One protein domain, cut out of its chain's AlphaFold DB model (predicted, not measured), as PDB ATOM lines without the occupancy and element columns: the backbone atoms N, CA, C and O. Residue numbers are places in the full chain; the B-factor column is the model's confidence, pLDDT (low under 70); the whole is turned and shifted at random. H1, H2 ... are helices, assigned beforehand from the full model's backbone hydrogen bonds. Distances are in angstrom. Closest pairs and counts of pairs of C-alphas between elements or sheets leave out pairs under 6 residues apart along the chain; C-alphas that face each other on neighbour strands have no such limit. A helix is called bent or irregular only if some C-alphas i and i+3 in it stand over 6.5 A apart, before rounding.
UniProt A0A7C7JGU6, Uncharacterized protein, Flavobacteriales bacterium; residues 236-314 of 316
ATOM      1  N   ALA A 236     367.011  89.740 221.011       95.69
ATOM      2  CA  ALA A 236     366.022  89.970 219.958       95.69
ATOM      3  C   ALA A 236     366.192  89.036 218.747       95.69
ATOM      4  O   ALA A 236     365.289  88.932 217.909       95.69
ATOM      5  N   HIS A 237     367.302  88.296 218.655       92.62
ATOM      6  CA  HIS A 237     367.474  87.257 217.635       92.62
ATOM      7  C   HIS A 237     366.514  86.082 217.831       92.62
ATOM      8  O   HIS A 237     366.147  85.434 216.850       92.62
ATOM      9  N   SER A 238     366.037  85.880 219.061       93.25
ATOM     10  CA  SER A 238     365.024  84.880 219.407       93.25
ATOM     11  C   SER A 238     363.596  85.303 219.036       93.25
ATOM     12  O   SER A 238     362.676  84.495 219.149       93.25
ATOM     13  N   ILE A 239     363.379  86.536 218.548       94.94
ATOM     14  CA  ILE A 239     362.076  86.928 217.990       94.94
ATOM     15  C   ILE A 239     361.796  86.059 216.765       94.94
ATOM     16  O   ILE A 239     362.650  85.928 215.878       94.94
ATOM     17  N   SER A 240     360.573  85.536 216.674       92.12
ATOM     18  CA  SER A 240     360.127  84.662 215.591       92.12
ATOM     19  C   SER A 240     360.529  85.180 214.205       92.12
ATOM     20  O   SER A 240     360.406  86.366 213.883       92.12
ATOM     21  N   GLY A 241     360.983  84.269 213.339       88.06
ATOM     22  CA  GLY A 241     361.301  84.568 211.936       88.06
ATOM     23  C   GLY A 241     360.091  85.008 211.101       88.06
ATOM     24  O   GLY A 241     360.264  85.491 209.985       88.06
ATOM     25  N   LEU A 242     358.872  84.868 211.635       88.62
ATOM     26  CA  LEU A 242     357.645  85.379 211.018       88.62
ATOM     27  C   LEU A 242     357.510  86.903 211.158       88.62
ATOM     28  O   LEU A 242     356.822  87.530 210.350       88.62
ATOM     29  N   VAL A 243     358.183  87.501 212.145       92.56
ATOM     30  CA  VAL A 243     358.206  88.951 212.346       92.56
ATOM     31  C   VAL A 243     359.212  89.569 211.367       92.56
ATOM     32  O   VAL A 243     360.402  89.238 211.419       92.56
ATOM     33  N   PRO A 244     358.779  90.474 210.466       93.06
ATOM     34  CA  PRO A 244     359.693  91.215 209.603       93.06
ATOM     35  C   PRO A 244     360.685  92.039 210.416       93.06
ATOM     36  O   PRO A 244     360.380  92.456 211.531       93.06
ATOM     37  N   VAL A 245     361.845  92.340 209.837       94.00
ATOM     38  CA  VAL A 245     362.909  93.086 210.524       94.00
ATOM     39  C   VAL A 245     362.417  94.428 211.062       94.00
ATOM     40  O   VAL A 245     362.749  94.782 212.186       94.00
ATOM     41  N   GLU A 246     361.573  95.142 210.314       92.25
ATOM     42  CA  GLU A 246     360.985  96.402 210.781       92.25
ATOM     43  C   GLU A 246     360.149  96.216 212.055       92.25
ATOM     44  O   GLU A 246     360.200  97.047 212.958       92.25
ATOM     45  N   GLY A 247     359.419  95.102 212.142       94.12
ATOM     46  CA  GLY A 247     358.647  94.729 213.323       94.12
ATOM     47  C   GLY A 247     359.532  94.353 214.507       94.12
ATOM     48  O   GLY A 247     359.239  94.737 215.632       94.12
ATOM     49  N   LYS A 248     360.652  93.663 214.256       95.44
ATOM     50  CA  LYS A 248     361.638  93.347 215.301       95.44
ATOM     51  C   LYS A 248     362.237  94.617 215.901       95.44
ATOM     52  O   LYS A 248     362.269  94.745 217.118       95.44
ATOM     53  N   VAL A 249     362.651  95.568 215.059       95.12
ATOM     54  CA  VAL A 249     363.186  96.866 215.508       95.12
ATOM     55  C   VAL A 249     362.134  97.635 216.311       95.12
ATOM     56  O   VAL A 249     362.408  98.058 217.430       95.12
ATOM     57  N   ALA A 250     360.910  97.751 215.784       94.88
ATOM     58  CA  ALA A 250     359.825  98.448 216.473       94.88
ATOM     59  C   ALA A 250     359.485  97.811 217.830       94.88
ATOM     60  O   ALA A 250     359.244  98.527 218.803       94.88
ATOM     61  N   PHE A 251     359.493  96.477 217.904       95.62
ATOM     62  CA  PHE A 251     359.295  95.749 219.151       95.62
ATOM     63  C   PHE A 251     360.413  96.027 220.153       95.62
ATOM     64  O   PHE A 251     360.106  96.343 221.293       95.62
ATOM     65  N   VAL A 252     361.685  95.959 219.746       96.19
ATOM     66  CA  VAL A 252     362.827  96.245 220.632       96.19
ATOM     67  C   VAL A 252     362.720  97.646 221.230       96.19
ATOM     68  O   VAL A 252     362.824  97.803 222.446       96.19
ATOM     69  N   ASP A 253     362.444  98.651 220.397       95.12
ATOM     70  CA  ASP A 253     362.300 100.037 220.842       95.12
ATOM     71  C   ASP A 253     361.142 100.207 221.833       95.12
ATOM     72  O   ASP A 253     361.260 100.934 222.820       95.12
ATOM     73  N   LEU A 254     360.002  99.563 221.568       93.88
ATOM     74  CA  LEU A 254     358.842  99.591 222.459       93.88
ATOM     75  C   LEU A 254     359.130  98.867 223.775       93.88
ATOM     76  O   LEU A 254     358.872  99.415 224.843       93.88
ATOM     77  N   PHE A 255     359.684  97.664 223.688       95.31
ATOM     78  CA  PHE A 255     359.956  96.794 224.819       95.31
ATOM     79  C   PHE A 255     360.941  97.440 225.795       95.31
ATOM     80  O   PHE A 255     360.642  97.538 226.980       95.31
ATOM     81  N   LEU A 256     362.063  97.979 225.309       95.25
ATOM     82  CA  LEU A 256     363.048  98.635 226.174       95.25
ATOM     83  C   LEU A 256     362.494  99.899 226.849       95.25
ATOM     84  O   LEU A 256     362.839 100.168 227.999       95.25
ATOM     85  N   ARG A 257     361.603 100.650 226.184       95.25
ATOM     86  CA  ARG A 257     360.886 101.766 226.827       95.25
ATOM     87  C   ARG A 257     359.969 101.277 227.944       95.25
ATOM     88  O   ARG A 257     360.029 101.822 229.037       95.25
ATOM     89  N   VAL A 258     359.180 100.228 227.693       94.69
ATOM     90  CA  VAL A 258     358.286  99.633 228.702       94.69
ATOM     91  C   VAL A 258     359.076  99.157 229.919       94.69
ATOM     92  O   VAL A 258     358.692  99.454 231.046       94.69
ATOM     93  N   VAL A 259     360.205  98.473 229.713       95.31
ATOM     94  CA  VAL A 259     361.059  98.032 230.824       95.31
ATOM     95  C   VAL A 259     361.611  99.219 231.615       95.31
ATOM     96  O   VAL A 259     361.601  99.186 232.848       95.31
ATOM     97  N   ALA A 260     362.058 100.278 230.936       95.31
ATOM     98  CA  ALA A 260     362.555 101.485 231.594       95.31
ATOM     99  C   ALA A 260     361.463 102.194 232.415       95.31
ATOM    100  O   ALA A 260     361.720 102.586 233.553       95.31
ATOM    101  N   ASP A 261     360.250 102.311 231.872       95.88
ATOM    102  CA  ASP A 261     359.105 102.921 232.550       95.88
ATOM    103  C   ASP A 261     358.709 102.120 233.800       95.88
ATOM    104  O   ASP A 261     358.601 102.697 234.884       95.88
ATOM    105  N   LEU A 262     358.590 100.791 233.685       95.31
ATOM    106  CA  LEU A 262     358.316  99.907 234.825       95.31
ATOM    107  C   LEU A 262     359.398 100.030 235.906       95.31
ATOM    108  O   LEU A 262     359.080 100.201 237.081       95.31
ATOM    109  N   SER A 263     360.673 100.026 235.507       94.44
ATOM    110  CA  SER A 263     361.812 100.164 236.429       94.44
ATOM    111  C   SER A 263     361.842 101.526 237.135       94.44
ATOM    112  O   SER A 263     362.334 101.645 238.254       94.44
ATOM    113  N   ALA A 264     361.300 102.568 236.499       95.50
ATOM    114  CA  ALA A 264     361.154 103.905 237.070       95.50
ATOM    115  C   ALA A 264     359.844 104.093 237.866       95.50
ATOM    116  O   ALA A 264     359.539 105.214 238.289       95.50
ATOM    117  N   GLY A 265     359.050 103.031 238.046       93.94
ATOM    118  CA  GLY A 265     357.741 103.078 238.702       93.94
ATOM    119  C   GLY A 265     356.705 103.915 237.946       93.94
ATOM    120  O   GLY A 265     355.748 104.405 238.552       93.94
ATOM    121  N   GLN A 266     356.907 104.140 236.646       94.56
ATOM    122  CA  GLN A 266     355.952 104.839 235.793       94.56
ATOM    123  C   GLN A 266     354.807 103.896 235.397       94.56
ATOM    124  O   GLN A 266     355.023 102.699 235.193       94.56
ATOM    125  N   PRO A 267     353.570 104.407 235.279       91.12
ATOM    126  CA  PRO A 267     352.446 103.595 234.840       91.12
ATOM    127  C   PRO A 267     352.612 103.195 233.369       91.12
ATOM    128  O   PRO A 267     352.832 104.048 232.512       91.12
ATOM    129  N   VAL A 268     352.427 101.907 233.078       94.19
ATOM    130  CA  VAL A 268     352.377 101.367 231.713       94.19
ATOM    131  C   VAL A 268     350.946 100.953 231.383       94.19
ATOM    132  O   VAL A 268     350.292 100.258 232.161       94.19
ATOM    133  N   ASP A 269     350.452 101.375 230.218       92.88
ATOM    134  CA  ASP A 269     349.143 100.960 229.709       92.88
ATOM    135  C   ASP A 269     349.246  99.574 229.053       92.88
ATOM    136  O   ASP A 269     349.589  99.428 227.877       92.88
ATOM    137  N   GLU A 270     348.954  98.534 229.837       92.06
ATOM    138  CA  GLU A 270     348.970  97.146 229.366       92.06
ATOM    139  C   GLU A 270     347.974  96.907 228.219       92.06
ATOM    140  O   GLU A 270     348.250  96.118 227.315       92.06
ATOM    141  N   ALA A 271     346.824  97.590 228.221       91.00
ATOM    142  CA  ALA A 271     345.808  97.406 227.190       91.00
ATOM    143  C   ALA A 271     346.299  97.930 225.837       91.00
ATOM    144  O   ALA A 271     346.113  97.262 224.816       91.00
ATOM    145  N   LEU A 272     346.975  99.083 225.835       89.44
ATOM    146  CA  LEU A 272     347.609  99.627 224.638       89.44
ATOM    147  C   LEU A 272     348.725  98.708 224.130       89.44
ATOM    148  O   LEU A 272     348.758  98.386 222.946       89.44
ATOM    149  N   LEU A 273     349.587  98.211 225.022       90.69
ATOM    150  CA  LEU A 273     350.669  97.301 224.645       90.69
ATOM    151  C   LEU A 273     350.139  95.990 224.048       90.69
ATOM    152  O   LEU A 273     350.653  95.509 223.040       90.69
ATOM    153  N   ARG A 274     349.071  95.420 224.622       90.81
ATOM    154  CA  ARG A 274     348.404  94.237 224.059       90.81
ATOM    155  C   ARG A 274     347.787  94.521 222.692       90.81
ATOM    156  O   ARG A 274     347.846  93.651 221.827       90.81
ATOM    157  N   ALA A 275     347.229  95.712 222.477       90.19
ATOM    158  CA  ALA A 275     346.711  96.116 221.172       90.19
ATOM    159  C   ALA A 275     347.833  96.258 220.125       90.19
ATOM    160  O   ALA A 275     347.679  95.776 219.001       90.19
ATOM    161  N   ASP A 276     348.975  96.839 220.502       89.81
ATOM    162  CA  ASP A 276     350.153  96.945 219.636       89.81
ATOM    163  C   ASP A 276     350.705  95.560 219.273       89.81
ATOM    164  O   ASP A 276     350.984  95.292 218.102       89.81
ATOM    165  N   LEU A 277     350.802  94.643 220.241       91.31
ATOM    166  CA  LEU A 277     351.217  93.262 219.987       91.31
ATOM    167  C   LEU A 277     350.218  92.542 219.074       91.31
ATOM    168  O   LEU A 277     350.630  91.936 218.087       91.31
ATOM    169  N   ALA A 278     348.912  92.695 219.304       91.38
ATOM    170  CA  ALA A 278     347.872  92.091 218.469       91.38
ATOM    171  C   ALA A 278     347.961  92.495 216.983       91.38
ATOM    172  O   ALA A 278     347.516  91.743 216.115       91.38
ATOM    173  N   SER A 279     348.594  93.629 216.656       90.25
ATOM    174  CA  SER A 279     348.835  94.038 215.263       90.25
ATOM    175  C   SER A 279     349.736  93.073 214.470       90.25
ATOM    176  O   SER A 279     349.705  93.077 213.237       90.25
ATOM    177  N   TYR A 280     350.498  92.211 215.154       88.44
ATOM    178  CA  TYR A 280     351.351  91.189 214.540       88.44
ATOM    179  C   TYR A 280     350.616  89.872 214.229       88.44
ATOM    180  O   TYR A 280     351.191  89.010 213.561       88.44
ATOM    181  N   GLY A 281     349.355  89.725 214.654       88.94
ATOM    182  CA  GLY A 281     348.497  88.569 214.374       88.94
ATOM    183  C   GLY A 281     347.912  87.907 215.624       88.94
ATOM    184  O   GLY A 281     348.208  88.297 216.756       88.94
ATOM    185  N   ASP A 282     347.090  86.878 215.395       81.62
ATOM    186  CA  ASP A 282     346.281  86.214 216.429       81.62
ATOM    187  C   ASP A 282     347.116  85.593 217.566       81.62
ATOM    188  O   ASP A 282     346.675  85.587 218.710       81.62
ATOM    189  N   ASP A 283     348.335  85.127 217.271       86.31
ATOM    190  CA  ASP A 283     349.271  84.542 218.249       86.31
ATOM    191  C   ASP A 283     350.528  85.410 218.440       86.31
ATOM    192  O   ASP A 283     351.666  84.944 218.508       86.31
ATOM    193  N   SER A 284     350.327  86.728 218.448       89.88
ATOM    194  CA  SER A 284     351.411  87.713 218.520       89.88
ATOM    195  C   SER A 284     352.307  87.568 219.748       89.88
ATOM    196  O   SER A 284     353.511  87.762 219.626       89.88
ATOM    197  N   ILE A 285     351.759  87.188 220.906       92.31
ATOM    198  CA  ILE A 285     352.542  86.964 222.129       92.31
ATOM    199  C   ILE A 285     353.627  85.910 221.888       92.31
ATOM    200  O   ILE A 285     354.804  86.186 222.121       92.31
ATOM    201  N   ALA A 286     353.260  84.759 221.315       93.00
ATOM    202  CA  ALA A 286     354.197  83.673 221.044       93.00
ATOM    203  C   ALA A 286     355.320  84.071 220.070       93.00
ATOM    204  O   ALA A 286     356.409  83.500 220.117       93.00
ATOM    205  N   LEU A 287     355.101  85.078 219.210       94.44
ATOM    206  CA  LEU A 287     356.136  85.581 218.299       94.44
ATOM    207  C   LEU A 287     357.311  86.245 219.031       94.44
ATOM    208  O   LEU A 287     358.415  86.286 218.479       94.44
ATOM    209  N   PHE A 288     357.079  86.760 220.241       96.00
ATOM    210  CA  PHE A 288     358.057  87.517 221.020       96.00
ATOM    211  C   PHE A 288     358.459  86.828 222.331       96.00
ATOM    212  O   PHE A 288     359.525  87.142 222.855       96.00
ATOM    213  N   SER A 289     357.673  85.869 222.836       95.19
ATOM    214  CA  SER A 289     357.905  85.185 224.119       95.19
ATOM    215  C   SER A 289     359.339  84.669 224.296       95.19
ATOM    216  O   SER A 289     359.953  84.959 225.316       95.19
ATOM    217  N   ALA A 290     359.915  83.997 223.291       94.62
ATOM    218  CA  ALA A 290     361.286  83.478 223.373       94.62
ATOM    219  C   ALA A 290     362.351  84.586 223.504       94.62
ATOM    220  O   ALA A 290     363.377  84.400 224.150       94.62
ATOM    221  N   ALA A 291     362.111  85.755 222.904       95.81
ATOM    222  CA  ALA A 291     363.003  86.906 223.023       95.81
ATOM    223  C   ALA A 291     362.904  87.563 224.401       95.81
ATOM    224  O   ALA A 291     363.916  87.977 224.957       95.81
ATOM    225  N   VAL A 292     361.695  87.627 224.963       96.50
ATOM    226  CA  VAL A 292     361.465  88.149 226.316       96.50
ATOM    227  C   VAL A 292     362.059  87.215 227.366       96.50
ATOM    228  O   VAL A 292     362.702  87.682 228.297       96.50
ATOM    229  N   GLU A 293     361.903  85.902 227.206       95.69
ATOM    230  CA  GLU A 293     362.532  84.914 228.085       95.69
ATOM    231  C   GLU A 293     364.062  85.033 228.057       95.69
ATOM    232  O   GLU A 293     364.690  85.090 229.114       95.69
ATOM    233  N   GLN A 294     364.649  85.180 226.863       94.62
ATOM    234  CA  GLN A 294     366.084  85.413 226.710       94.62
ATOM    235  C   GLN A 294     366.525  86.735 227.361       94.62
ATOM    236  O   GLN A 294     367.519  86.760 228.078       94.62
ATOM    237  N   TYR A 295     365.764  87.819 227.179       96.44
ATOM    238  CA  TYR A 295     366.034  89.103 227.831       96.44
ATOM    239  C   TYR A 295     366.055  88.979 229.359       96.44
ATOM    240  O   TYR A 295     366.980  89.459 230.007       96.44
ATOM    241  N   LEU A 296     365.056  88.306 229.939       95.31
ATOM    242  CA  LEU A 296     364.965  88.092 231.385       95.31
ATOM    243  C   LEU A 296     366.127  87.247 231.927       95.31
ATOM    244  O   LEU A 296     366.537  87.449 233.069       95.31
ATOM    245  N   ALA A 297     366.642  86.306 231.131       92.81
ATOM    246  CA  ALA A 297     367.792  85.489 231.501       92.81
ATOM    247  C   ALA A 297     369.118  86.270 231.435       92.81
ATOM    248  O   ALA A 297     369.994  86.052 232.274       92.81
ATOM    249  N   ASP A 298     369.251  87.174 230.461       91.62
ATOM    250  CA  ASP A 298     370.513  87.851 230.147       91.62
ATOM    251  C   ASP A 298     370.700  89.179 230.904       91.62
ATOM    252  O   ASP A 298     371.807  89.490 231.343       91.62
ATOM    253  N   GLU A 299     369.639  89.977 231.063       85.00
ATOM    254  CA  GLU A 299     369.754  91.417 231.364       85.00
ATOM    255  C   GLU A 299     369.493  91.796 232.832       85.00
ATOM    256  O   GLU A 299     369.445  92.979 233.158       85.00
ATOM    257  N   GLY A 300     369.374  90.822 233.743       82.12
ATOM    258  CA  GLY A 300     369.329  91.073 235.193       82.12
ATOM    259  C   GLY A 300     368.275  92.109 235.603       82.12
ATOM    260  O   GLY A 300     368.607  93.196 236.074       82.12
ATOM    261  N   VAL A 301     367.004  91.773 235.393       89.75
ATOM    262  CA  VAL A 301     365.859  92.671 235.601       89.75
ATOM    263  C   VAL A 301     365.329  92.546 237.035       89.75
ATOM    264  O   VAL A 301     365.394  91.469 237.620       89.75
ATOM    265  N   ASP A 302     364.798  93.638 237.593       92.88
ATOM    266  CA  ASP A 302     364.107  93.631 238.891       92.88
ATOM    267  C   ASP A 302     362.957  92.602 238.928       92.88
ATOM    268  O   ASP A 302     362.244  92.431 237.935       92.88
ATOM    269  N   ASP A 303     362.770  91.929 240.070       93.19
ATOM    270  CA  ASP A 303     361.827  90.813 240.220       93.19
ATOM    271  C   ASP A 303     360.371  91.214 239.921       93.19
ATOM    272  O   ASP A 303     359.639  90.437 239.301       93.19
ATOM    273  N   ASP A 304     359.945  92.426 240.301       93.94
ATOM    274  CA  ASP A 304     358.573  92.890 240.060       93.94
ATOM    275  C   ASP A 304     358.349  93.158 238.565       93.94
ATOM    276  O   ASP A 304     357.315  92.787 237.996       93.94
ATOM    277  N   VAL A 305     359.348  93.744 237.898       95.06
ATOM    278  CA  VAL A 305     359.330  93.966 236.446       95.06
ATOM    279  C   VAL A 305     359.360  92.629 235.702       95.06
ATOM    280  O   VAL A 305     358.591  92.426 234.761       95.06
ATOM    281  N   ALA A 306     360.195  91.686 236.139       95.38
ATOM    282  CA  ALA A 306     360.275  90.351 235.563       95.38
ATOM    283  C   ALA A 306     358.945  89.596 235.693       95.38
ATOM    284  O   ALA A 306     358.481  88.996 234.720       95.38
ATOM    285  N   LEU A 307     358.294  89.659 236.859       95.25
ATOM    286  CA  LEU A 307     356.985  89.048 237.086       95.25
ATOM    287  C   LEU A 307     355.912  89.665 236.179       95.25
ATOM    288  O   LEU A 307     355.105  88.938 235.595       95.25
ATOM    289  N   TRP A 308     355.930  90.990 236.015       95.69
ATOM    290  CA  TRP A 308     355.005  91.695 235.131       95.69
ATOM    291  C   TRP A 308     355.178  91.272 233.665       95.69
ATOM    292  O   TRP A 308     354.206  90.926 232.992       95.69
ATOM    293  N   LEU A 309     356.422  91.213 233.179       95.31
ATOM    294  CA  LEU A 309     356.735  90.767 231.818       95.31
ATOM    295  C   LEU A 309     356.346  89.300 231.591       95.31
ATOM    296  O   LEU A 309     355.765  88.975 230.554       95.31
ATOM    297  N   ARG A 310     356.607  88.420 232.567       95.44
ATOM    298  CA  ARG A 310     356.186  87.011 232.509       95.44
ATOM    299  C   ARG A 310     354.669  86.888 232.379       95.44
ATOM    300  O   ARG A 310     354.197  86.140 231.526       95.44
ATOM    301  N   ALA A 311     353.910  87.670 233.147       94.69
ATOM    302  CA  ALA A 311     352.451  87.695 233.063       94.69
ATOM    303  C   ALA A 311     351.942  88.231 231.713       94.69
ATOM    304  O   ALA A 311     350.986  87.694 231.152       94.69
ATOM    305  N   LEU A 312     352.586  89.262 231.157       93.62
ATOM    306  CA  LEU A 312     352.207  89.816 229.858       93.62
ATOM    307  C   LEU A 312     352.401  88.806 228.716       93.62
ATOM    308  O   LEU A 312     351.511  88.663 227.871       93.62
ATOM    309  N   PHE A 313     353.548  88.116 228.706       94.44
ATOM    310  CA  PHE A 313     353.971  87.211 227.630       94.44
ATOM    311  C   PHE A 313     353.655  85.728 227.881       94.44
ATOM    312  O   PHE A 313     354.124  84.871 227.129       94.44
ATOM    313  N   ASN A 314     352.839  85.423 228.898       93.06
ATOM    314  CA  ASN A 314     352.444  84.065 229.294       93.06
ATOM    315  C   ASN A 314     353.643  83.126 229.542       93.06
ATOM    316  O   ASN A 314     353.614  81.957 229.156       93.06
TER     317      ASN A 314
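This is residues 236 to 314 of the 316 residues of an uncharacterized protein of Flavobacteriales bacterium (UniProt A0A7C7JGU6). Four helices surround a small core: long H1 along one side, H2 folding back near it, and H3 and H4 side by side opposite H1. The 79 printed residues include four named helices, H1 to H4 in order, and no named strand: all helix. The whole is compact, radius of gyration of the C-alphas 11.8 A, spanning 32 by 26 by 21 A.

H1, residues 245 to 263, and H2, residues 270 to 278, are near each other. H2 touches H3, residues 284 to 298, only at the corner; their closest C-alphas, Ala 278 and Ser 284, are 5.6 A apart. H3 and H4, residues 303 to 312, are close but not clearly touching, closest C-alphas Leu 296 and Ala 306 at 6.7 A, at a shallow tilt of 18 degrees, opposite ways. H4 only just touches H1, with 3 pairs of C-alphas within 8 A, the closest Leu 262 and Val 305 at 6.2 A; of H1, residues 259 to 263 alone take part. Every O i to N i+4 pair is within hydrogen-bond range in H1, H2 and H4, and 8 of 11 in H3.

H1, 26.9 A, begins at C-alpha 245 (362.909, 93.086, 210.524). H2 spans 12.1 A. H3, 22.4 A, is irregular: C-alphas 287 and 290 are 7.5 A apart. H4, 14.2 A, ends at C-alpha 312 (352.207, 89.816, 229.858).

The C-alphas farthest apart, Leu 242 and Gly 265, are 32.9 A apart. The printed part has no cut, no link between helices is long, and no printed residue is under 70 in pLDDT.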